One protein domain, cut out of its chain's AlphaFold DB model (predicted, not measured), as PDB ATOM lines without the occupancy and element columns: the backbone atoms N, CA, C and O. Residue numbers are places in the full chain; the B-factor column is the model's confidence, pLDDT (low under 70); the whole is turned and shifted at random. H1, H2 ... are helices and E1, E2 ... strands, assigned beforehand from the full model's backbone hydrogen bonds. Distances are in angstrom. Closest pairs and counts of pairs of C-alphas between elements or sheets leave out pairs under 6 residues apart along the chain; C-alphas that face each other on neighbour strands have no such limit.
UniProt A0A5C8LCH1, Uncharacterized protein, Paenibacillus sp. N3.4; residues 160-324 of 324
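Overview. This is residues 160 to 324 of the 324 residues of an uncharacterized protein of Paenibacillus sp. N3.4 (UniProt A0A5C8LCH1). Two lobes make this domain: a lobe of strands, in which a four-stranded sheet and a three-stranded sheet are loosely and only partly face to face, and beside it a lobe of the helices H1 to H4. H3 and H4 pack on the four-stranded sheet at its E7 edge, and H1 and H2 lie farther out. The printed part has 165 residues with five named helices and seven named strands, in the order H1 H2 H3 H4 E1 E2 H5 E3 E4 E5 E6 E7, and its class is mixed. The sheets, E4 E3 E6 E7 and E1 E2 E5, are both antiparallel. The whole is compact, with a radius of gyration of the C-alphas of 15.7 A and spans of 44 by 41 by 28 A.

Arrangement. In the larger sheet, E4, residues 265 to 267, is an edge strand and forms a hairpin with E3, residues 258 to 262; N 267 and O 260 are 3.0 A apart. E6, residues 291 to 295, is the antiparallel neighbour of E3, with N 261 and O 292 at 2.9 A. E7, residues 315 to 319, forms a hairpin with E6, with N 293 and O 317 at 2.9 A. H3, residues 195 to 208, is on one face of this sheet, making two layers, a helix layer on a sheet; its height over the sheet is 9.0 A, and it runs across the strands, at 71 degrees to E6 on the local plane. H4, residues 215 to 227, stands at the sheet's level; its closest C-alphas to E7 are Arg 220 and Phe 315, 3.9 A. H3 and H4 touch at a steep tilt of 52 degrees, opposite ways, closest at the C-alphas of Ile 198 and Ile 222, 6.4 A. H1, residues 160 to 171, touches H3 with residues 166 to 170 alone, about perpendicular at 75 degrees, closest at the C-alphas of Ala 169 and Val 203, 4.5 A. H2, residues 179 to 184, is close to H1 but not clearly touching; the C-alphas of Gln 161 and Phe 181 are 7.3 A apart. E1, residues 228 to 236, and E2, residues 239 to 246, form a hairpin, with N 234 and O 241 at 2.8 A. E5, residues 278 to 282, is the other neighbour of E2, with N 242 and O 281 at 2.9 A. H5, residues 254 to 257, is on neither sheet, only just so for the larger, with 4 pairs of C-alphas within 10 A. In H1 to H4 every O i to N i+4 pair is within hydrogen-bond range; H5 is too short for one.

Along the chain. H1 begins at C-alpha 160, (352.945, 360.010, 521.931), and is 16.5 A long; H3 is 19.8 A and H4 18.4 A. E1 is 22.9 A and E2 22.8 A; E7 ends at C-alpha 319, (353.251, 347.698, 497.578).

Size, cuts and confidence. The C-alphas farthest apart, of Thr 184 and Gly 237, are 45.9 A apart. The printed part has no cut. The one long link, residues 296 to 314, has a short antiparallel pairing of residues 304 to 305 with 250 to 251. The mean pLDDT of the printed part is 78.4; 40 residues are under 70, among them 263 to 287 and 321 to 324.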
ATOM      1  N   LYS A 160     351.854 359.081 522.261       90.19
ATOM      2  CA  LYS A 160     352.945 360.010 521.931       90.19
ATOM      3  C   LYS A 160     353.972 359.357 521.009       90.19
ATOM      4  O   LYS A 160     354.450 359.992 520.077       90.19
ATOM      5  N   GLN A 161     354.291 358.084 521.244       91.19
ATOM      6  CA  GLN A 161     355.222 357.316 520.419       91.19
ATOM      7  C   GLN A 161     354.703 357.168 518.989       91.19
ATOM      8  O   GLN A 161     355.463 357.382 518.052       91.19
ATOM      9  N   ALA A 162     353.411 356.873 518.813       91.94
ATOM     10  CA  ALA A 162     352.806 356.800 517.484       91.94
ATOM     11  C   ALA A 162     352.922 358.142 516.741       91.94
ATOM     12  O   ALA A 162     353.335 358.180 515.587       91.94
ATOM     13  N   ALA A 163     352.659 359.245 517.444       91.88
ATOM     14  CA  ALA A 163     352.767 360.593 516.898       91.88
ATOM     15  C   ALA A 163     354.226 360.978 516.538       91.88
ATOM     16  O   ALA A 163     354.471 361.677 515.553       91.88
ATOM     17  N   TRP A 164     355.220 360.495 517.296       92.94
ATOM     18  CA  TRP A 164     356.644 360.616 516.947       92.94
ATOM     19  C   TRP A 164     357.019 359.802 515.710       92.94
ATOM     20  O   TRP A 164     357.743 360.303 514.852       92.94
ATOM     21  N   ILE A 165     356.522 358.568 515.607       94.50
ATOM     22  CA  ILE A 165     356.750 357.688 514.457       94.50
ATOM     23  C   ILE A 165     356.176 358.310 513.181       94.50
ATOM     24  O   ILE A 165     356.871 358.360 512.169       94.50
ATOM     25  N   GLU A 166     354.953 358.840 513.229       93.69
ATOM     26  CA  GLU A 166     354.345 359.560 512.106       93.69
ATOM     27  C   GLU A 166     355.197 360.765 511.683       93.69
ATOM     28  O   GLU A 166     355.535 360.909 510.507       93.69
ATOM     29  N   ARG A 167     355.632 361.600 512.639       92.81
ATOM     30  CA  ARG A 167     356.520 362.743 512.361       92.81
ATOM     31  C   ARG A 167     357.846 362.309 511.727       92.81
ATOM     32  O   ARG A 167     358.362 362.987 510.832       92.81
ATOM     33  N   ALA A 168     358.420 361.206 512.196       94.81
ATOM     34  CA  ALA A 168     359.651 360.652 511.650       94.81
ATOM     35  C   ALA A 168     359.453 360.117 510.229       94.81
ATOM     36  O   ALA A 168     360.287 360.385 509.369       94.81
ATOM     37  N   ALA A 169     358.323 359.460 509.952       94.12
ATOM     38  CA  ALA A 169     357.949 359.030 508.608       94.12
ATOM     39  C   ALA A 169     357.771 360.225 507.655       94.12
ATOM     40  O   ALA A 169     358.300 360.208 506.544       94.12
ATOM     41  N   ALA A 170     357.109 361.291 508.115       92.38
ATOM     42  CA  ALA A 170     356.884 362.514 507.346       92.38
ATOM     43  C   ALA A 170     358.190 363.235 506.967       92.38
ATOM     44  O   ALA A 170     358.346 363.720 505.848       92.38
ATOM     45  N   SER A 171     359.135 363.314 507.908       93.44
ATOM     46  CA  SER A 171     360.421 364.009 507.731       93.44
ATOM     47  C   SER A 171     361.557 363.108 507.243       93.44
ATOM     48  O   SER A 171     362.645 363.600 506.948       93.44
ATOM     49  N   ASN A 172     361.318 361.797 507.181       94.81
ATOM     50  CA  ASN A 172     362.330 360.758 507.009       94.81
ATOM     51  C   ASN A 172     363.526 360.895 507.981       94.81
ATOM     52  O   ASN A 172     364.672 360.618 507.622       94.81
ATOM     53  N   ASN A 173     363.268 361.342 509.214       95.12
ATOM     54  CA  ASN A 173     364.270 361.491 510.268       95.12
ATOM     55  C   ASN A 173     363.901 360.631 511.481       95.12
ATOM     56  O   ASN A 173     363.015 360.974 512.257       95.12
ATOM     57  N   TRP A 174     364.633 359.532 511.653       95.25
ATOM     58  CA  TRP A 174     364.366 358.492 512.650       95.25
ATOM     59  C   TRP A 174     365.274 358.571 513.885       95.25
ATOM     60  O   TRP A 174     365.433 357.586 514.606       95.25
ATOM     61  N   THR A 175     365.916 359.719 514.113       94.31
ATOM     62  CA  THR A 175     366.833 359.904 515.247       94.31
ATOM     63  C   THR A 175     366.105 359.665 516.572       94.31
ATOM     64  O   THR A 175     365.102 360.316 516.849       94.31
ATOM     65  N   GLY A 176     366.621 358.748 517.395       91.12
ATOM     66  CA  GLY A 176     366.039 358.411 518.701       91.12
ATOM     67  C   GLY A 176     364.807 357.497 518.652       91.12
ATOM     68  O   GLY A 176     364.169 357.303 519.681       91.12
ATOM     69  N   ILE A 177     364.474 356.944 517.482       94.31
ATOM     70  CA  ILE A 177     363.410 355.947 517.308       94.31
ATOM     71  C   ILE A 177     364.073 354.627 516.919       94.31
ATOM     72  O   ILE A 177     364.426 354.435 515.757       94.31
ATOM     73  N   ASP A 178     364.260 353.743 517.891       93.56
ATOM     74  CA  ASP A 178     364.857 352.409 517.763       93.56
ATOM     75  C   ASP A 178     363.884 351.317 518.253       93.56
ATOM     76  O   ASP A 178     362.758 351.614 518.666       93.56
ATOM     77  N   GLU A 179     364.301 350.048 518.218       92.88
ATOM     78  CA  GLU A 179     363.563 348.904 518.788       92.88
ATOM     79  C   GLU A 179     362.968 349.183 520.187       92.88
ATOM     80  O   GLU A 179     361.799 348.872 520.454       92.88
ATOM     81  N   SER A 180     363.737 349.813 521.082       92.50
ATOM     82  CA  SER A 180     363.293 350.126 522.445       92.50
ATOM     83  C   SER A 180     362.184 351.180 522.450       92.50
ATOM     84  O   SER A 180     361.226 351.076 523.228       92.50
ATOM     85  N   PHE A 181     362.270 352.180 521.569       93.44
ATOM     86  CA  PHE A 181     361.228 353.192 521.389       93.44
ATOM     87  C   PHE A 181     359.902 352.567 520.940       93.44
ATOM     88  O   PHE A 181     358.850 352.867 521.516       93.44
ATOM     89  N   PHE A 182     359.945 351.666 519.951       93.00
ATOM     90  CA  PHE A 182     358.761 350.929 519.497       93.00
ATOM     91  C   PHE A 182     358.164 350.091 520.630       93.00
ATOM     92  O   PHE A 182     356.984 350.246 520.957       93.00
ATOM     93  N   THR A 183     358.991 349.285 521.297       89.94
ATOM     94  CA  THR A 183     358.556 348.395 522.384       89.94
ATOM     95  C   THR A 183     357.921 349.171 523.541       89.94
ATOM     96  O   THR A 183     356.836 348.819 524.000       89.94
ATOM     97  N   THR A 184     358.529 350.287 523.961       88.00
ATOM     98  CA  THR A 184     357.985 351.164 525.017       88.00
ATOM     99  C   THR A 184     356.653 351.802 524.605       88.00
ATOM    100  O   THR A 184     355.775 352.017 525.437       88.00
ATOM    101  N   GLY A 185     356.469 352.077 523.311       85.38
ATOM    102  CA  GLY A 185     355.198 352.529 522.738       85.38
ATOM    103  C   GLY A 185     354.151 351.425 522.560       85.38
ATOM    104  O   GLY A 185     353.095 351.682 521.973       85.38
ATOM    105  N   GLY A 186     354.428 350.198 523.014       88.25
ATOM    106  CA  GLY A 186     353.565 349.032 522.835       88.25
ATOM    107  C   GLY A 186     353.493 348.540 521.389       88.25
ATOM    108  O   GLY A 186     352.527 347.870 521.038       88.25
ATOM    109  N   PHE A 187     354.466 348.907 520.553       91.56
ATOM    110  CA  PHE A 187     354.591 348.441 519.176       91.56
ATOM    111  C   PHE A 187     355.478 347.202 519.124       91.56
ATOM    112  O   PHE A 187     356.679 347.278 518.870       91.56
ATOM    113  N   LEU A 188     354.878 346.057 519.435       90.38
ATOM    114  CA  LEU A 188     355.581 344.778 519.491       90.38
ATOM    115  C   LEU A 188     355.850 344.236 518.084       90.38
ATOM    116  O   LEU A 188     355.069 344.478 517.165       90.38
ATOM    117  N   GLY A 189     356.929 343.463 517.938       88.19
ATOM    118  CA  GLY A 189     357.319 342.826 516.674       88.19
ATOM    119  C   GLY A 189     358.367 343.593 515.864       88.19
ATOM    120  O   GLY A 189     358.753 343.130 514.793       88.19
ATOM    121  N   VAL A 190     358.843 344.734 516.371       92.56
ATOM    122  CA  VAL A 190     360.033 345.417 515.849       92.56
ATOM    123  C   VAL A 190     361.264 344.863 516.552       92.56
ATOM    124  O   VAL A 190     361.276 344.784 517.776       92.56
ATOM    125  N   ASP A 191     362.283 344.507 515.780       91.44
ATOM    126  CA  ASP A 191     363.593 344.111 516.281       91.44
ATOM    127  C   ASP A 191     364.703 344.603 515.340       91.44
ATOM    128  O   ASP A 191     364.452 345.019 514.202       91.44
ATOM    129  N   SER A 192     365.950 344.538 515.801       89.75
ATOM    130  CA  SER A 192     367.126 344.949 515.015       89.75
ATOM    131  C   SER A 192     367.237 344.337 513.604       89.75
ATOM    132  O   SER A 192     367.885 344.929 512.738       89.75
ATOM    133  N   SER A 193     366.615 343.182 513.335       89.81
ATOM    134  CA  SER A 193     366.651 342.526 512.021       89.81
ATOM    135  C   SER A 193     365.639 343.103 511.030       89.81
ATOM    136  O   SER A 193     365.851 343.006 509.818       89.81
ATOM    137  N   ASN A 194     364.559 343.726 511.514       90.69
ATOM    138  CA  ASN A 194     363.471 344.231 510.676       90.69
ATOM    139  C   ASN A 194     363.252 345.753 510.771       90.69
ATOM    140  O   ASN A 194     362.560 346.314 509.917       90.69
ATOM    141  N   GLU A 195     363.876 346.434 511.737       92.50
ATOM    142  CA  GLU A 195     363.652 347.853 512.043       92.50
ATOM    143  C   GLU A 195     363.796 348.760 510.811       92.50
ATOM    144  O   GLU A 195     362.926 349.588 510.527       92.50
ATOM    145  N   ALA A 196     364.869 348.586 510.035       92.12
ATOM    146  CA  ALA A 196     365.123 349.394 508.843       92.12
ATOM    147  C   ALA A 196     364.029 349.218 507.776       92.12
ATOM    148  O   ALA A 196     363.603 350.190 507.145       92.12
ATOM    149  N   TYR A 197     363.543 347.987 507.598       90.75
ATOM    150  CA  TYR A 197     362.473 347.695 506.653       90.75
ATOM    151  C   TYR A 197     361.141 348.277 507.132       90.75
ATOM    152  O   TYR A 197     360.458 348.937 506.354       90.75
ATOM    153  N   ILE A 198     360.813 348.140 508.421       93.44
ATOM    154  CA  ILE A 198     359.610 348.733 509.023       93.44
ATOM    155  C   ILE A 198     359.608 350.255 508.856       93.44
ATOM    156  O   ILE A 198     358.615 350.815 508.392       93.44
ATOM    157  N   LYS A 199     360.723 350.935 509.147       95.12
ATOM    158  CA  LYS A 199     360.860 352.387 508.930       95.12
ATOM    159  C   LYS A 199     360.597 352.774 507.476       95.12
ATOM    160  O   LYS A 199     359.858 353.722 507.218       95.12
ATOM    161  N   SER A 200     361.142 352.017 506.521       92.00
ATOM    162  CA  SER A 200     360.871 352.232 505.096       92.00
ATOM    163  C   SER A 200     359.388 352.045 504.756       92.00
ATOM    164  O   SER A 200     358.810 352.904 504.089       92.00
ATOM    165  N   GLN A 201     358.748 350.986 505.260       90.19
ATOM    166  CA  GLN A 201     357.317 350.738 505.057       90.19
ATOM    167  C   GLN A 201     356.448 351.858 505.647       90.19
ATOM    168  O   GLN A 201     355.484 352.276 505.012       90.19
ATOM    169  N   LEU A 202     356.818 352.407 506.807       93.31
ATOM    170  CA  LEU A 202     356.106 353.519 507.439       93.31
ATOM    171  C   LEU A 202     356.170 354.808 506.606       93.31
ATOM    172  O   LEU A 202     355.150 355.476 506.455       93.31
ATOM    173  N   VAL A 203     357.317 355.140 506.001       92.31
ATOM    174  CA  VAL A 203     357.421 356.294 505.077       92.31
ATOM    175  C   VAL A 203     356.484 356.130 503.878       92.31
ATOM    176  O   VAL A 203     355.842 357.088 503.444       92.31
ATOM    177  N   LEU A 204     356.412 354.922 503.320       87.31
ATOM    178  CA  LEU A 204     355.561 354.634 502.166       87.31
ATOM    179  C   LEU A 204     354.081 354.680 502.537       87.31
ATOM    180  O   LEU A 204     353.292 355.301 501.828       87.31
ATOM    181  N   ALA A 205     353.724 354.073 503.668       87.75
ATOM    182  CA  ALA A 205     352.370 354.088 504.190       87.75
ATOM    183  C   ALA A 205     351.891 355.510 504.472       87.75
ATOM    184  O   ALA A 205     350.781 355.853 504.086       87.75
ATOM    185  N   TYR A 206     352.732 356.355 505.077       87.50
ATOM    186  CA  TYR A 206     352.399 357.757 505.331       87.50
ATOM    187  C   TYR A 206     351.931 358.461 504.055       87.50
ATOM    188  O   TYR A 206     350.873 359.080 504.044       87.50
ATOM    189  N   LYS A 207     352.664 358.299 502.948       84.81
ATOM    190  CA  LYS A 207     352.278 358.871 501.650       84.81
ATOM    191  C   LYS A 207     350.989 358.248 501.112       84.81
ATOM    192  O   LYS A 207     350.081 358.969 500.717       84.81
ATOM    193  N   ALA A 208     350.892 356.918 501.147       80.19
ATOM    194  CA  ALA A 208     349.740 356.183 500.626       80.19
ATOM    195  C   ALA A 208     348.433 356.475 501.389       80.19
ATOM    196  O   ALA A 208     347.352 356.392 500.812       80.19
ATOM    197  N   HIS A 209     348.532 356.854 502.663       78.62
ATOM    198  CA  HIS A 209     347.415 357.268 503.516       78.62
ATOM    199  C   HIS A 209     347.135 358.779 503.459       78.62
ATOM    200  O   HIS A 209     346.421 359.301 504.308       78.62
ATOM    201  N   GLY A 210     347.678 359.500 502.474       79.56
ATOM    202  CA  GLY A 210     347.403 360.929 502.309       79.56
ATOM    203  C   GLY A 210     348.143 361.828 503.303       79.56
ATOM    204  O   GLY A 210     347.685 362.935 503.578       79.56
ATOM    205  N   ASN A 211     349.313 361.391 503.773       85.06
ATOM    206  CA  ASN A 211     350.179 362.073 504.742       85.06
ATOM    207  C   ASN A 211     349.670 362.041 506.189       85.06
ATOM    208  O   ASN A 211     349.899 362.990 506.935       85.06
ATOM    209  N   GLU A 212     349.010 360.955 506.588       84.06
ATOM    210  CA  GLU A 212     348.631 360.708 507.982       84.06
ATOM    211  C   GLU A 212     348.868 359.227 508.346       84.06
ATOM    212  O   GLU A 212     348.666 358.324 507.532       84.06
ATOM    213  N   LEU A 213     349.316 358.956 509.576       86.88
ATOM    214  CA  LEU A 213     349.440 357.600 510.127       86.88
ATOM    215  C   LEU A 213     348.808 357.519 511.513       86.88
ATOM    216  O   LEU A 213     349.277 358.135 512.465       86.88
ATOM    217  N   THR A 214     347.789 356.673 511.657       85.06
ATOM    218  CA  THR A 214     347.245 356.356 512.981       85.06
ATOM    219  C   THR A 214     348.116 355.329 513.701       85.06
ATOM    220  O   THR A 214     348.880 354.576 513.087       85.06
ATOM    221  N   ARG A 215     347.959 355.252 515.027       88.06
ATOM    222  CA  ARG A 215     348.591 354.212 515.842       88.06
ATOM    223  C   ARG A 215     348.262 352.813 515.318       88.06
ATOM    224  O   ARG A 215     349.148 351.964 515.238       88.06
ATOM    225  N   GLU A 216     347.001 352.573 514.982       85.31
ATOM    226  CA  GLU A 216     346.526 351.277 514.507       85.31
ATOM    227  C   GLU A 216     347.153 350.942 513.155       85.31
ATOM    228  O   GLU A 216     347.605 349.818 512.970       85.31
ATOM    229  N   SER A 217     347.259 351.912 512.238       87.94
ATOM    230  CA  SER A 217     347.966 351.714 510.966       87.94
ATOM    231  C   SER A 217     349.436 351.352 511.193       87.94
ATOM    232  O   SER A 217     349.920 350.390 510.602       87.94
ATOM    233  N   ILE A 218     350.134 352.037 512.109       92.19
ATOM    234  CA  ILE A 218     351.527 351.711 512.469       92.19
ATOM    235  C   ILE A 218     351.637 350.267 512.979       92.19
ATOM    236  O   ILE A 218     352.470 349.506 512.485       92.19
ATOM    237  N   GLN A 219     350.782 349.862 513.925       92.31
ATOM    238  CA  GLN A 219     350.801 348.494 514.454       92.31
ATOM    239  C   GLN A 219     350.487 347.459 513.369       92.31
ATOM    240  O   GLN A 219     351.153 346.430 513.294       92.31
ATOM    241  N   ARG A 220     349.504 347.731 512.505       91.62
ATOM    242  CA  ARG A 220     349.148 346.848 511.390       91.62
ATOM    243  C   ARG A 220     350.304 346.681 510.402       91.62
ATOM    244  O   ARG A 220     350.533 345.568 509.938       91.62
ATOM    245  N   ILE A 221     351.061 347.739 510.111       92.56
ATOM    246  CA  ILE A 221     352.256 347.656 509.253       92.56
ATOM    247  C   ILE A 221     353.312 346.748 509.891       92.56
ATOM    248  O   ILE A 221     353.843 345.856 509.230       92.56
ATOM    249  N   ILE A 222     353.578 346.926 511.189       93.81
ATOM    250  CA  ILE A 222     354.531 346.094 511.939       93.81
ATOM    251  C   ILE A 222     354.093 344.624 511.924       93.81
ATOM    252  O   ILE A 222     354.889 343.744 511.591       93.81
ATOM    253  N   ASN A 223     352.813 344.360 512.198       92.25
ATOM    254  CA  ASN A 223     352.240 343.019 512.118       92.25
ATOM    255  C   ASN A 223     352.405 342.432 510.710       92.25
ATOM    256  O   ASN A 223     352.887 341.314 510.572       92.25
ATOM    257  N   GLY A 224     352.078 343.192 509.661       88.88
ATOM    258  CA  GLY A 224     352.210 342.761 508.267       88.88
ATOM    259  C   GLY A 224     353.627 342.314 507.921       88.88
ATOM    260  O   GLY A 224     353.817 341.212 507.405       88.88
ATOM    261  N   VAL A 225     354.636 343.104 508.295       87.69
ATOM    262  CA  VAL A 225     356.053 342.725 508.137       87.69
ATOM    263  C   VAL A 225     356.382 341.443 508.914       87.69
ATOM    264  O   VAL A 225     357.085 340.562 508.414       87.69
ATOM    265  N   GLY A 226     355.836 341.295 510.122       84.62
ATOM    266  CA  GLY A 226     355.976 340.090 510.936       84.62
ATOM    267  C   GLY A 226     355.367 338.833 510.301       84.62
ATOM    268  O   GLY A 226     355.893 337.737 510.518       84.62
ATOM    269  N   LEU A 227     354.318 338.974 509.488       83.38
ATOM    270  CA  LEU A 227     353.551 337.873 508.894       83.38
ATOM    271  C   LEU A 227     354.068 337.393 507.534       83.38
ATOM    272  O   LEU A 227     353.844 336.234 507.173       83.38
ATOM    273  N   LEU A 228     354.724 338.261 506.764       80.50
ATOM    274  CA  LEU A 228     355.086 337.972 505.377       80.50
ATOM    275  C   LEU A 228     356.480 337.379 505.222       80.50
ATOM    276  O   LEU A 228     357.433 337.783 505.883       80.50
ATOM    277  N   ASN A 229     356.598 336.448 504.279       78.69
ATOM    278  CA  ASN A 229     357.881 336.005 503.751       78.69
ATOM    279  C   ASN A 229     358.304 336.867 502.549       78.69
ATOM    280  O   ASN A 229     359.456 337.271 502.439       78.69
ATOM    281  N   SER A 230     357.360 337.174 501.654       73.88
ATOM    282  CA  SER A 230     357.594 338.053 500.505       73.88
ATOM    283  C   SER A 230     356.289 338.614 499.948       73.88
ATOM    284  O   SER A 230     355.238 337.980 500.064       73.88
ATOM    285  N   SER A 231     356.380 339.746 499.255       76.00
ATOM    286  CA  SER A 231     355.300 340.308 498.451       76.00
ATOM    287  C   SER A 231     355.833 340.737 497.082       76.00
ATOM    288  O   SER A 231     356.979 341.168 496.962       76.00
ATOM    289  N   THR A 232     355.032 340.567 496.028       75.19
ATOM    290  CA  THR A 232     355.428 340.944 494.659       75.19
ATOM    291  C   THR A 232     354.250 341.502 493.879       75.19
ATOM    292  O   THR A 232     353.140 340.986 494.005       75.19
ATOM    293  N   VAL A 233     354.516 342.496 493.033       75.12
ATOM    294  CA  VAL A 233     353.577 342.995 492.023       75.12
ATOM    295  C   VAL A 233     353.897 342.319 490.692       75.12
ATOM    296  O   VAL A 233     355.062 342.234 490.306       75.12
ATOM    297  N   VAL A 234     352.875 341.810 490.013       72.00
ATOM    298  CA  VAL A 234     352.960 341.210 488.681       72.00
ATOM    299  C   VAL A 234     352.043 342.003 487.761       72.00
ATOM    300  O   VAL A 234     350.827 341.976 487.933       72.00
ATOM    301  N   SER A 235     352.606 342.704 486.783       71.12
ATOM    302  CA  SER A 235     351.807 343.444 485.805       71.12
ATOM    303  C   SER A 235     351.193 342.498 484.769       71.12
ATOM    304  O   SER A 235     351.870 341.646 484.190       71.12
ATOM    305  N   ILE A 236     349.889 342.646 484.540       66.31
ATOM    306  CA  ILE A 236     349.061 341.835 483.644       66.31
ATOM    307  C   ILE A 236     348.240 342.783 482.763       66.31
ATOM    308  O   ILE A 236     347.107 343.146 483.084       66.31
ATOM    309  N   GLY A 237     348.805 343.183 481.623       72.62
ATOM    310  CA  GLY A 237     348.152 344.131 480.717       72.62
ATOM    311  C   GLY A 237     347.987 345.507 481.365       72.62
ATOM    312  O   GLY A 237     348.977 346.139 481.711       72.62
ATOM    313  N   ASP A 238     346.744 345.964 481.524       69.25
ATOM    314  CA  ASP A 238     346.363 347.214 482.205       69.25
ATOM    315  C   ASP A 238     346.066 347.030 483.710       69.25
ATOM    316  O   ASP A 238     345.536 347.929 484.376       69.25
ATOM    317  N   LYS A 239     346.385 345.849 484.255       67.88
ATOM    318  CA  LYS A 239     346.151 345.461 485.649       67.88
ATOM    319  C   LYS A 239     347.450 345.092 486.341       67.88
ATOM    320  O   LYS A 239     348.390 344.642 485.700       67.88
ATOM    321  N   ASP A 240     347.436 345.186 487.662       68.62
ATOM    322  CA  ASP A 240     348.474 344.628 488.521       68.62
ATOM    323  C   ASP A 240     347.864 343.536 489.415       68.62
ATOM    324  O   ASP A 240     346.798 343.715 490.016       68.62
ATOM    325  N   GLU A 241     348.541 342.394 489.507       73.94
ATOM    326  CA  GLU A 241     348.290 341.351 490.499       73.94
ATOM    327  C   GLU A 241     349.295 341.488 491.642       73.94
ATOM    328  O   GLU A 241     350.503 341.584 491.435       73.94
ATOM    329  N   TYR A 242     348.792 341.475 492.868       74.00
ATOM    330  CA  TYR A 242     349.587 341.631 494.073       74.00
ATOM    331  C   TYR A 242     349.588 340.297 494.806       74.00
ATOM    332  O   TYR A 242     348.560 339.822 495.298       74.00
ATOM    333  N   ARG A 243     350.756 339.660 494.862       73.50
ATOM    334  CA  ARG A 243     350.923 338.353 495.493       73.50
ATOM    335  C   ARG A 243     351.491 338.506 496.892       73.50
ATOM    336  O   ARG A 243     352.537 339.134 497.071       73.50
ATOM    337  N   LEU A 244     350.831 337.866 497.855       77.19
ATOM    338  CA  LEU A 244     351.285 337.748 499.234       77.19
ATOM    339  C   LEU A 244     351.708 336.316 499.542       77.19
ATOM    340  O   LEU A 244     350.956 335.368 499.306       77.19
ATOM    341  N   VAL A 245     352.905 336.176 500.110       77.06
ATOM    342  CA  VAL A 245     353.416 334.909 500.635       77.06
ATOM    343  C   VAL A 245     353.552 335.046 502.143       77.06
ATOM    344  O   VAL A 245     354.400 335.799 502.628       77.06
ATOM    345  N   PHE A 246     352.718 334.326 502.888       78.69
ATOM    346  CA  PHE A 246     352.776 334.324 504.349       78.69
ATOM    347  C   PHE A 246     353.868 333.375 504.847       78.69
ATOM    348  O   PHE A 246     354.174 332.364 504.216       78.69
ATOM    349  N   LYS A 247     354.438 333.677 506.020       79.44
ATOM    350  CA  LYS A 247     355.380 332.777 506.710       79.44
ATOM    351  C   LYS A 247     354.729 331.452 507.121       79.44
ATOM    352  O   LYS A 247     355.423 330.454 507.283       79.44
ATOM    353  N   GLN A 248     353.411 331.452 507.317       78.06
ATOM    354  CA  GLN A 248     352.619 330.285 507.695       78.06
ATOM    355  C   GLN A 248     351.356 330.202 506.840       78.06
ATOM    356  O   GLN A 248     350.855 331.212 506.351       78.06
ATOM    357  N   ASN A 249     350.823 328.991 506.679       79.06
ATOM    358  CA  ASN A 249     349.530 328.792 506.030       79.06
ATOM    359  C   ASN A 249     348.421 329.451 506.861       79.06
ATOM    360  O   ASN A 249     348.414 329.327 508.086       79.06
ATOM    361  N   VAL A 250     347.466 330.096 506.192       76.19
ATOM    362  CA  VAL A 250     346.299 330.720 506.832       76.19
ATOM    363  C   VAL A 250     345.002 330.251 506.163       76.19
ATOM    364  O   VAL A 250     344.990 329.907 504.988       76.19
ATOM    365  N   PHE A 251     343.875 330.199 506.857       72.06
ATOM    366  CA  PHE A 251     342.588 329.854 506.237       72.06
ATOM    367  C   PHE A 251     341.525 330.893 506.606       72.06
ATOM    368  O   PHE A 251     341.599 331.509 507.667       72.06
ATOM    369  N   GLY A 252     340.555 331.114 505.713       66.62
ATOM    370  CA  GLY A 252     339.480 332.097 505.899       66.62
ATOM    371  C   GLY A 252     339.008 332.732 504.588       66.62
ATOM    372  O   GLY A 252     339.615 332.543 503.531       66.62
ATOM    373  N   SER A 253     337.914 333.496 504.646       60.94
ATOM    374  CA  SER A 253     337.396 334.243 503.494       60.94
ATOM    375  C   SER A 253     338.135 335.574 503.332       60.94
ATOM    376  O   SER A 253     337.614 336.634 503.662       60.94
ATOM    377  N   ALA A 254     339.349 335.536 502.776       60.03
ATOM    378  CA  ALA A 254     340.140 336.749 502.516       60.03
ATOM    379  C   ALA A 254     339.460 337.737 501.538       60.03
ATOM    380  O   ALA A 254     339.832 338.904 501.481       60.03
ATOM    381  N   TYR A 255     338.453 337.273 500.785       54.69
ATOM    382  CA  TYR A 255     337.731 338.039 499.765       54.69
ATOM    383  C   TYR A 255     336.998 339.271 500.317       54.69
ATOM    384  O   TYR A 255     336.864 340.257 499.594       54.69
ATOM    385  N   TYR A 256     336.528 339.214 501.569       56.19
ATOM    386  CA  TYR A 256     335.748 340.294 502.190       56.19
ATOM    387  C   TYR A 256     336.528 341.066 503.251       56.19
ATOM    388  O   TYR A 256     336.247 342.236 503.483       56.19
ATOM    389  N   SER A 257     337.545 340.443 503.846       67.75
ATOM    390  CA  SER A 257     338.241 341.032 504.989       67.75
ATOM    391  C   SER A 257     339.499 341.827 504.618       67.75
ATOM    392  O   SER A 257     340.046 342.524 505.471       67.75
ATOM    393  N   VAL A 258     339.967 341.753 503.362       73.12
ATOM    394  CA  VAL A 258     341.118 342.532 502.872       73.12
ATOM    395  C   VAL A 258     340.651 343.652 501.949       73.12
ATOM    396  O   VAL A 258     339.994 343.415 500.937       73.12
ATOM    397  N   THR A 259     341.033 344.882 502.278       73.25
ATOM    398  CA  THR A 259     340.722 346.087 501.503       73.25
ATOM    399  C   THR A 259     341.991 346.666 500.894       73.25
ATOM    400  O   THR A 259     343.023 346.720 501.559       73.25
ATOM    401  N   ALA A 260     341.913 347.136 499.648       74.19
ATOM    402  CA  ALA A 260     343.005 347.849 498.996       74.19
ATOM    403  C   ALA A 260     342.692 349.336 498.839       74.19
ATOM    404  O   ALA A 260     341.598 349.714 498.405       74.19
ATOM    405  N   ARG A 261     343.672 350.181 499.153       74.44
ATOM    406  CA  ARG A 261     343.598 351.628 498.935       74.44
ATOM    407  C   ARG A 261     344.923 352.197 498.453       74.44
ATOM    408  O   ARG A 261     345.972 351.623 498.714       74.44
ATOM    409  N   ASN A 262     344.875 353.329 497.775       71.19
ATOM    410  CA  ASN A 262     346.028 354.172 497.478       71.19
ATOM    411  C   ASN A 262     345.724 355.617 497.909       71.19
ATOM    412  O   ASN A 262     344.655 355.887 498.462       71.19
ATOM    413  N   GLU A 263     346.623 356.554 497.603       68.69
ATOM    414  CA  GLU A 263     346.424 357.974 497.932       68.69
ATOM    415  C   GLU A 263     345.182 358.606 497.268       68.69
ATOM    416  O   GLU A 263     344.693 359.634 497.728       68.69
ATOM    417  N   LEU A 264     344.643 357.988 496.210       65.00
ATOM    418  CA  LEU A 264     343.448 358.441 495.491       65.00
ATOM    419  C   LEU A 264     342.150 357.752 495.956       65.00
ATOM    420  O   LEU A 264     341.075 358.090 495.453       65.00
ATOM    421  N   GLY A 265     342.219 356.805 496.897       67.25
ATOM    422  CA  GLY A 265     341.060 356.125 497.483       67.25
ATOM    423  C   GLY A 265     341.068 354.600 497.335       67.25
ATOM    424  O   GLY A 265     342.113 353.963 497.226       67.25
ATOM    425  N   TYR A 266     339.879 353.992 497.389       64.62
ATOM    426  CA  TYR A 266     339.712 352.535 497.374       64.62
ATOM    427  C   TYR A 266     339.812 351.957 495.962       64.62
ATOM    428  O   TYR A 266     339.143 352.417 495.034       64.62
ATOM    429  N   LEU A 267     340.589 350.886 495.820       58.38
ATOM    430  CA  LEU A 267     340.635 350.073 494.611       58.38
ATOM    431  C   LEU A 267     339.796 348.809 494.868       58.38
ATOM    432  O   LEU A 267     340.110 348.018 495.754       58.38
ATOM    433  N   THR A 268     338.694 348.642 494.130       53.09
ATOM    434  CA  THR A 268     337.757 347.504 494.258       53.09
ATOM    435  C   THR A 268     338.455 346.137 494.201       53.09
ATOM    436  O   THR A 268     339.375 345.930 493.405       53.09
ATOM    437  N   THR A 269     337.949 345.200 495.014       57.00
ATOM    438  CA  THR A 269     338.440 343.828 495.219       57.00
ATOM    439  C   THR A 269     338.057 342.849 494.104       57.00
ATOM    440  O   THR A 269     337.016 342.972 493.457       57.00
ATOM    441  N   GLY A 270     338.907 341.836 493.906       47.41
ATOM    442  CA  GLY A 270     338.655 340.700 493.018       47.41
ATOM    443  C   GLY A 270     339.785 339.667 493.013       47.41
ATOM    444  O   GLY A 270     340.259 339.307 491.946       47.41
ATOM    445  N   GLY A 271     340.253 339.198 494.174       43.28
ATOM    446  CA  GLY A 271     341.227 338.098 494.222       43.28
ATOM    447  C   GLY A 271     340.563 336.747 493.995       43.28
ATOM    448  O   GLY A 271     339.394 336.599 494.308       43.28
ATOM    449  N   SER A 272     341.290 335.762 493.470       42.34
ATOM    450  CA  SER A 272     340.958 334.350 493.660       42.34
ATOM    451  C   SER A 272     342.253 333.559 493.751       42.34
ATOM    452  O   SER A 272     343.113 333.718 492.889       42.34
ATOM    453  N   SER A 273     342.406 332.698 494.756       45.28
ATOM    454  CA  SER A 273     343.286 331.539 494.615       45.28
ATOM    455  C   SER A 273     342.936 330.413 495.577       45.28
ATOM    456  O   SER A 273     342.425 330.602 496.682       45.28
ATOM    457  N   SER A 274     343.220 329.213 495.088       46.94
ATOM    458  CA  SER A 274     343.221 327.943 495.784       46.94
ATOM    459  C   SER A 274     344.674 327.462 495.911       46.94
ATOM    460  O   SER A 274     345.454 327.564 494.967       46.94
ATOM    461  N   SER A 275     344.989 326.886 497.077       42.25
ATOM    462  CA  SER A 275     346.194 326.119 497.463       42.25
ATOM    463  C   SER A 275     347.446 326.864 497.999       42.25
ATOM    464  O   SER A 275     348.143 327.557 497.275       42.25
ATOM    465  N   ALA A 276     347.722 326.600 499.294       56.34
ATOM    466  CA  ALA A 276     348.975 326.673 500.080       56.34
ATOM    467  C   ALA A 276     349.842 327.957 500.046       56.34
ATOM    468  O   ALA A 276     350.371 328.316 499.001       56.34
ATOM    469  N   ALA A 277     350.069 328.559 501.234       57.91
ATOM    470  CA  ALA A 277     350.949 329.692 501.617       57.91
ATOM    471  C   ALA A 277     350.944 330.977 500.756       57.91
ATOM    472  O   ALA A 277     351.458 332.011 501.190       57.91
ATOM    473  N   ASN A 278     350.353 330.928 499.567       64.62
ATOM    474  CA  ASN A 278     350.341 331.960 498.549       64.62
ATOM    475  C   ASN A 278     348.904 332.427 498.338       64.62
ATOM    476  O   ASN A 278     348.029 331.646 497.955       64.62
ATOM    477  N   TYR A 279     348.676 333.714 498.565       64.31
ATOM    478  CA  TYR A 279     347.375 334.341 498.379       64.31
ATOM    479  C   TYR A 279     347.534 335.391 497.297       64.31
ATOM    480  O   TYR A 279     348.304 336.347 497.434       64.31
ATOM    481  N   ASN A 280     346.823 335.165 496.199       60.81
ATOM    482  CA  ASN A 280     346.855 336.041 495.047       60.81
ATOM    483  C   ASN A 280     345.679 337.008 495.130       60.81
ATOM    484  O   ASN A 280     344.512 336.601 495.115       60.81
ATOM    485  N   PHE A 281     345.993 338.296 495.197       62.62
ATOM    486  CA  PHE A 281     345.005 339.357 495.134       62.62
ATOM    487  C   PHE A 281     345.107 340.016 493.757       62.62
ATOM    488  O   PHE A 281     346.071 340.715 493.449       62.62
ATOM    489  N   ILE A 282     344.114 339.758 492.906       57.91
ATOM    490  CA  ILE A 282     344.012 340.360 491.575       57.91
ATOM    491  C   ILE A 282     343.185 341.637 491.715       57.91
ATOM    492  O   ILE A 282     342.061 341.608 492.220       57.91
ATOM    493  N   PHE A 283     343.730 342.766 491.265       58.53
ATOM    494  CA  PHE A 283     343.019 344.039 491.280       58.53
ATOM    495  C   PHE A 283     342.641 344.460 489.867       58.53
ATOM    496  O   PHE A 283     343.289 344.127 488.878       58.53
ATOM    497  N   SER A 284     341.519 345.166 489.764       50.81
ATOM    498  CA  SER A 284     340.889 345.456 488.473       50.81
ATOM    499  C   SER A 284     341.639 346.481 487.615       50.81
ATOM    500  O   SER A 284     341.302 346.592 486.436       50.81
ATOM    501  N   ARG A 285     342.616 347.215 488.175       58.78
ATOM    502  CA  ARG A 285     343.389 348.275 487.503       58.78
ATOM    503  C   ARG A 285     344.793 348.407 488.095       58.78
ATOM    504  O   ARG A 285     344.942 348.296 489.312       58.78
ATOM    505  N   ALA A 286     345.778 348.700 487.249       62.94
ATOM    506  CA  ALA A 286     347.103 349.129 487.686       62.94
ATOM    507  C   ALA A 286     347.023 350.480 488.421       62.94
ATOM    508  O   ALA A 286     346.205 351.340 488.069       62.94
ATOM    509  N   SER A 287     347.853 350.669 489.451       65.62
ATOM    510  CA  SER A 287     347.930 351.936 490.183       65.62
ATOM    511  C   SER A 287     349.289 352.590 489.984       65.62
ATOM    512  O   SER A 287     350.312 351.991 490.279       65.62
ATOM    513  N   ALA A 288     349.290 353.858 489.567       71.12
ATOM    514  CA  ALA A 288     350.501 354.678 489.506       71.12
ATOM    515  C   ALA A 288     351.032 355.088 490.898       71.12
ATOM    516  O   ALA A 288     352.045 355.776 490.996       71.12
ATOM    517  N   TYR A 289     350.337 354.695 491.968       73.50
ATOM    518  CA  TYR A 289     350.626 355.075 493.343       73.50
ATOM    519  C   TYR A 289     350.863 353.835 494.201       73.50
ATOM    520  O   TYR A 289     350.345 352.764 493.876       73.50
ATOM    521  N   PRO A 290     351.597 353.962 495.321       76.69
ATOM    522  CA  PRO A 290     351.703 352.880 496.285       76.69
ATOM    523  C   PRO A 290     350.320 352.393 496.732       76.69
ATOM    524  O   PRO A 290     349.432 353.195 497.033       76.69
ATOM    525  N   VAL A 291     350.153 351.073 496.790       77.19
ATOM    526  CA  VAL A 291     348.910 350.419 497.210       77.19
ATOM    527  C   VAL A 291     349.093 349.848 498.608       77.19
ATOM    528  O   VAL A 291     350.041 349.110 498.870       77.19
ATOM    529  N   VAL A 292     348.163 350.167 499.501       81.44
ATOM    530  CA  VAL A 292     348.038 349.570 500.829       81.44
ATOM    531  C   VAL A 292     347.003 348.461 500.780       81.44
ATOM    532  O   VAL A 292     345.845 348.714 500.448       81.44
ATOM    533  N   LEU A 293     347.408 347.250 501.153       81.62
ATOM    534  CA  LEU A 293     346.492 346.167 501.494       81.62
ATOM    535  C   LEU A 293     346.306 346.138 503.006       81.62
ATOM    536  O   LEU A 293     347.275 345.933 503.732       81.62
ATOM    537  N   SER A 294     345.073 346.315 503.467       81.75
ATOM    538  CA  SER A 294     344.698 346.296 504.882       81.75
ATOM    539  C   SER A 294     343.790 345.107 505.172       81.75
ATOM    540  O   SER A 294     342.776 344.932 504.499       81.75
ATOM    541  N   TYR A 295     344.110 344.342 506.209       83.00
ATOM    542  CA  TYR A 295     343.213 343.378 506.838       83.00
ATOM    543  C   TYR A 295     342.791 343.908 508.209       83.00
ATOM    544  O   TYR A 295     343.646 344.272 509.021       83.00
ATOM    545  N   VAL A 296     341.479 343.955 508.443       81.19
ATOM    546  CA  VAL A 296     340.881 344.323 509.730       81.19
ATOM    547  C   VAL A 296     339.853 343.259 510.083       81.19
ATOM    548  O   VAL A 296     338.848 343.107 509.385       81.19
ATOM    549  N   ALA A 297     340.120 342.503 511.140       78.06
ATOM    550  CA  ALA A 297     339.222 341.481 511.635       78.06
ATOM    551  C   ALA A 297     337.914 342.115 512.129       78.06
ATOM    552  O   ALA A 297     337.908 343.109 512.859       78.06
ATOM    553  N   THR A 298     336.788 341.520 511.746       74.75
ATOM    554  CA  THR A 298     335.475 341.879 512.301       74.75
ATOM    555  C   THR A 298     335.038 340.800 513.280       74.75
ATOM    556  O   THR A 298     335.601 339.714 513.278       74.75
ATOM    557  N   GLU A 299     334.008 341.035 514.096       69.19
ATOM    558  CA  GLU A 299     333.525 340.016 515.045       69.19
ATOM    559  C   GLU A 299     333.201 338.671 514.373       69.19
ATOM    560  O   GLU A 299     333.400 337.614 514.972       69.19
ATOM    561  N   THR A 300     332.746 338.703 513.119       72.06
ATOM    562  CA  THR A 300     332.276 337.528 512.377       72.06
ATOM    563  C   THR A 300     333.239 337.030 511.302       72.06
ATOM    564  O   THR A 300     333.044 335.924 510.802       72.06
ATOM    565  N   GLU A 301     334.260 337.806 510.932       72.06
ATOM    566  CA  GLU A 301     335.199 337.450 509.863       72.06
ATOM    567  C   GLU A 301     336.647 337.512 510.346       72.06
ATOM    568  O   GLU A 301     337.189 338.587 510.617       72.06
ATOM    569  N   HIS A 302     337.283 336.339 510.384       76.56
ATOM    570  CA  HIS A 302     338.657 336.166 510.839       76.56
ATOM    571  C   HIS A 302     339.470 335.345 509.845       76.56
ATOM    572  O   HIS A 302     338.980 334.367 509.272       76.56
ATOM    573  N   ILE A 303     340.733 335.724 509.685       80.31
ATOM    574  CA  ILE A 303     341.764 334.861 509.123       80.31
ATOM    575  C   ILE A 303     342.414 334.137 510.305       80.31
ATOM    576  O   ILE A 303     342.715 334.752 511.328       80.31
ATOM    577  N   VAL A 304     342.631 332.830 510.173       82.88
ATOM    578  CA  VAL A 304     343.276 332.010 511.210       82.88
ATOM    579  C   VAL A 304     344.513 331.309 510.677       82.88
ATOM    580  O   VAL A 304     344.583 330.973 509.492       82.88
ATOM    581  N   TYR A 305     345.487 331.057 511.547       81.75
ATOM    582  CA  TYR A 305     346.627 330.217 511.207       81.75
ATOM    583  C   TYR A 305     346.197 328.760 511.062       81.75
ATOM    584  O   TYR A 305     345.494 328.203 511.898       81.75
ATOM    585  N   ALA A 306     346.670 328.115 510.002       81.56
ATOM    586  CA  ALA A 306     346.413 326.705 509.728       81.56
ATOM    587  C   ALA A 306     346.993 325.756 510.785       81.56
ATOM    588  O   ALA A 306     346.534 324.626 510.926       81.56
ATOM    589  N   SER A 307     348.070 326.185 511.441       82.12
ATOM    590  CA  SER A 307     348.853 325.389 512.383       82.12
ATOM    591  C   SER A 307     348.120 325.171 513.703       82.12
ATOM    592  O   SER A 307     348.161 324.064 514.237       82.12
ATOM    593  N   ASP A 308     347.456 326.204 514.218       86.56
ATOM    594  CA  ASP A 308     346.877 326.204 515.564       86.56
ATOM    595  C   ASP A 308     345.482 326.850 515.663       86.56
ATOM    596  O   ASP A 308     344.922 326.925 516.757       86.56
ATOM    597  N   ASN A 309     344.895 327.278 514.540       84.38
ATOM    598  CA  ASN A 309     343.624 328.009 514.460       84.38
ATOM    599  C   ASN A 309     343.583 329.319 515.267       84.38
ATOM    600  O   ASN A 309     342.495 329.850 515.507       84.38
ATOM    601  N   SER A 310     344.730 329.861 515.681       88.44
ATOM    602  CA  SER A 310     344.773 331.171 516.325       88.44
ATOM    603  C   SER A 310     344.492 332.287 515.313       88.44
ATOM    604  O   SER A 310     344.660 332.113 514.103       88.44
ATOM    605  N   PHE A 311     344.015 333.433 515.800       87.81
ATOM    606  CA  PHE A 311     343.686 334.568 514.941       87.81
ATOM    607  C   PHE A 311     344.944 335.201 514.356       87.81
ATOM    608  O   PHE A 311     345.907 335.484 515.071       87.81
ATOM    609  N   VAL A 312     344.906 335.468 513.053       85.31
ATOM    610  CA  VAL A 312     345.904 336.314 512.405       85.31
ATOM    611  C   VAL A 312     345.643 337.752 512.852       85.31
ATOM    612  O   VAL A 312     344.511 338.221 512.728       85.31
ATOM    613  N   PRO A 313     346.650 338.464 513.382       88.31
ATOM    614  CA  PRO A 313     346.461 339.846 513.789       88.31
ATOM    615  C   PRO A 313     346.185 340.738 512.574       88.31
ATOM    616  O   PRO A 313     346.693 340.485 511.480       88.31
ATOM    617  N   ASP A 314     345.433 341.818 512.790       88.25
ATOM    618  CA  ASP A 314     345.230 342.868 511.791       88.25
ATOM    619  C   ASP A 314     346.566 343.329 511.205       88.25
ATOM    620  O   ASP A 314     347.545 343.534 511.937       88.25
ATOM    621  N   PHE A 315     346.600 343.532 509.889       88.00
ATOM    622  CA  PHE A 315     347.831 343.869 509.186       88.00
ATOM    623  C   PHE A 315     347.634 344.867 508.048       88.00
ATOM    624  O   PHE A 315     346.549 345.002 507.485       88.00
ATOM    625  N   GLU A 316     348.716 345.560 507.701       88.69
ATOM    626  CA  GLU A 316     348.824 346.443 506.543       88.69
ATOM    627  C   GLU A 316     350.121 346.160 505.791       88.69
ATOM    628  O   GLU A 316     351.171 345.953 506.396       88.69
ATOM    629  N   ILE A 317     350.044 346.121 504.462       85.75
ATOM    630  CA  ILE A 317     351.172 345.801 503.583       85.75
ATOM    631  C   ILE A 317     351.208 346.833 502.469       85.75
ATOM    632  O   ILE A 317     350.186 347.078 501.827       85.75
ATOM    633  N   ILE A 318     352.382 347.418 502.231       83.56
ATOM    634  CA  ILE A 318     352.563 348.451 501.216       83.56
ATOM    635  C   ILE A 318     353.272 347.862 500.008       83.56
ATOM    636  O   ILE A 318     354.373 347.318 500.102       83.56
ATOM    637  N   PHE A 319     352.647 348.012 498.853       78.94
ATOM    638  CA  PHE A 319     353.251 347.698 497.578       78.94
ATOM    639  C   PHE A 319     353.640 348.987 496.890       78.94
ATOM    640  O   PHE A 319     352.814 349.873 496.678       78.94
ATOM    641  N   MET A 320     354.912 349.079 496.528       70.38
ATOM    642  CA  MET A 320     355.370 350.117 495.622       70.38
ATOM    643  C   MET A 320     355.172 349.626 494.197       70.38
ATOM    644  O   MET A 320     355.606 348.523 493.862       70.38
ATOM    645  N   HIS A 321     354.570 350.460 493.356       63.69
ATOM    646  CA  HIS A 321     354.808 350.337 491.929       63.69
ATOM    647  C   HIS A 321     356.282 350.696 491.709       63.69
ATOM    648  O   HIS A 321     356.739 351.742 492.182       63.69
ATOM    649  N   ALA A 322     357.056 349.801 491.095       46.72
ATOM    650  CA  ALA A 322     358.395 350.172 490.668       46.72
ATOM    651  C   ALA A 322     358.231 351.274 489.609       46.72
ATOM    652  O   ALA A 322     357.428 351.090 488.696       46.72
ATOM    653  N   PRO A 323     358.902 352.429 489.735       41.56
ATOM    654  CA  PRO A 323     358.998 353.326 488.600       41.56
ATOM    655  C   PRO A 323     359.815 352.598 487.530       41.56
ATOM    656  O   PRO A 323     360.936 352.165 487.814       41.56
ATOM    657  N   ASP A 324     359.227 352.425 486.349       39.47
ATOM    658  CA  ASP A 324     359.989 352.137 485.132       39.47
ATOM    659  C   ASP A 324     361.042 353.233 484.879       39.47
ATOM    660  O   ASP A 324     360.746 354.430 485.134       39.47
TER     661      ASP A 324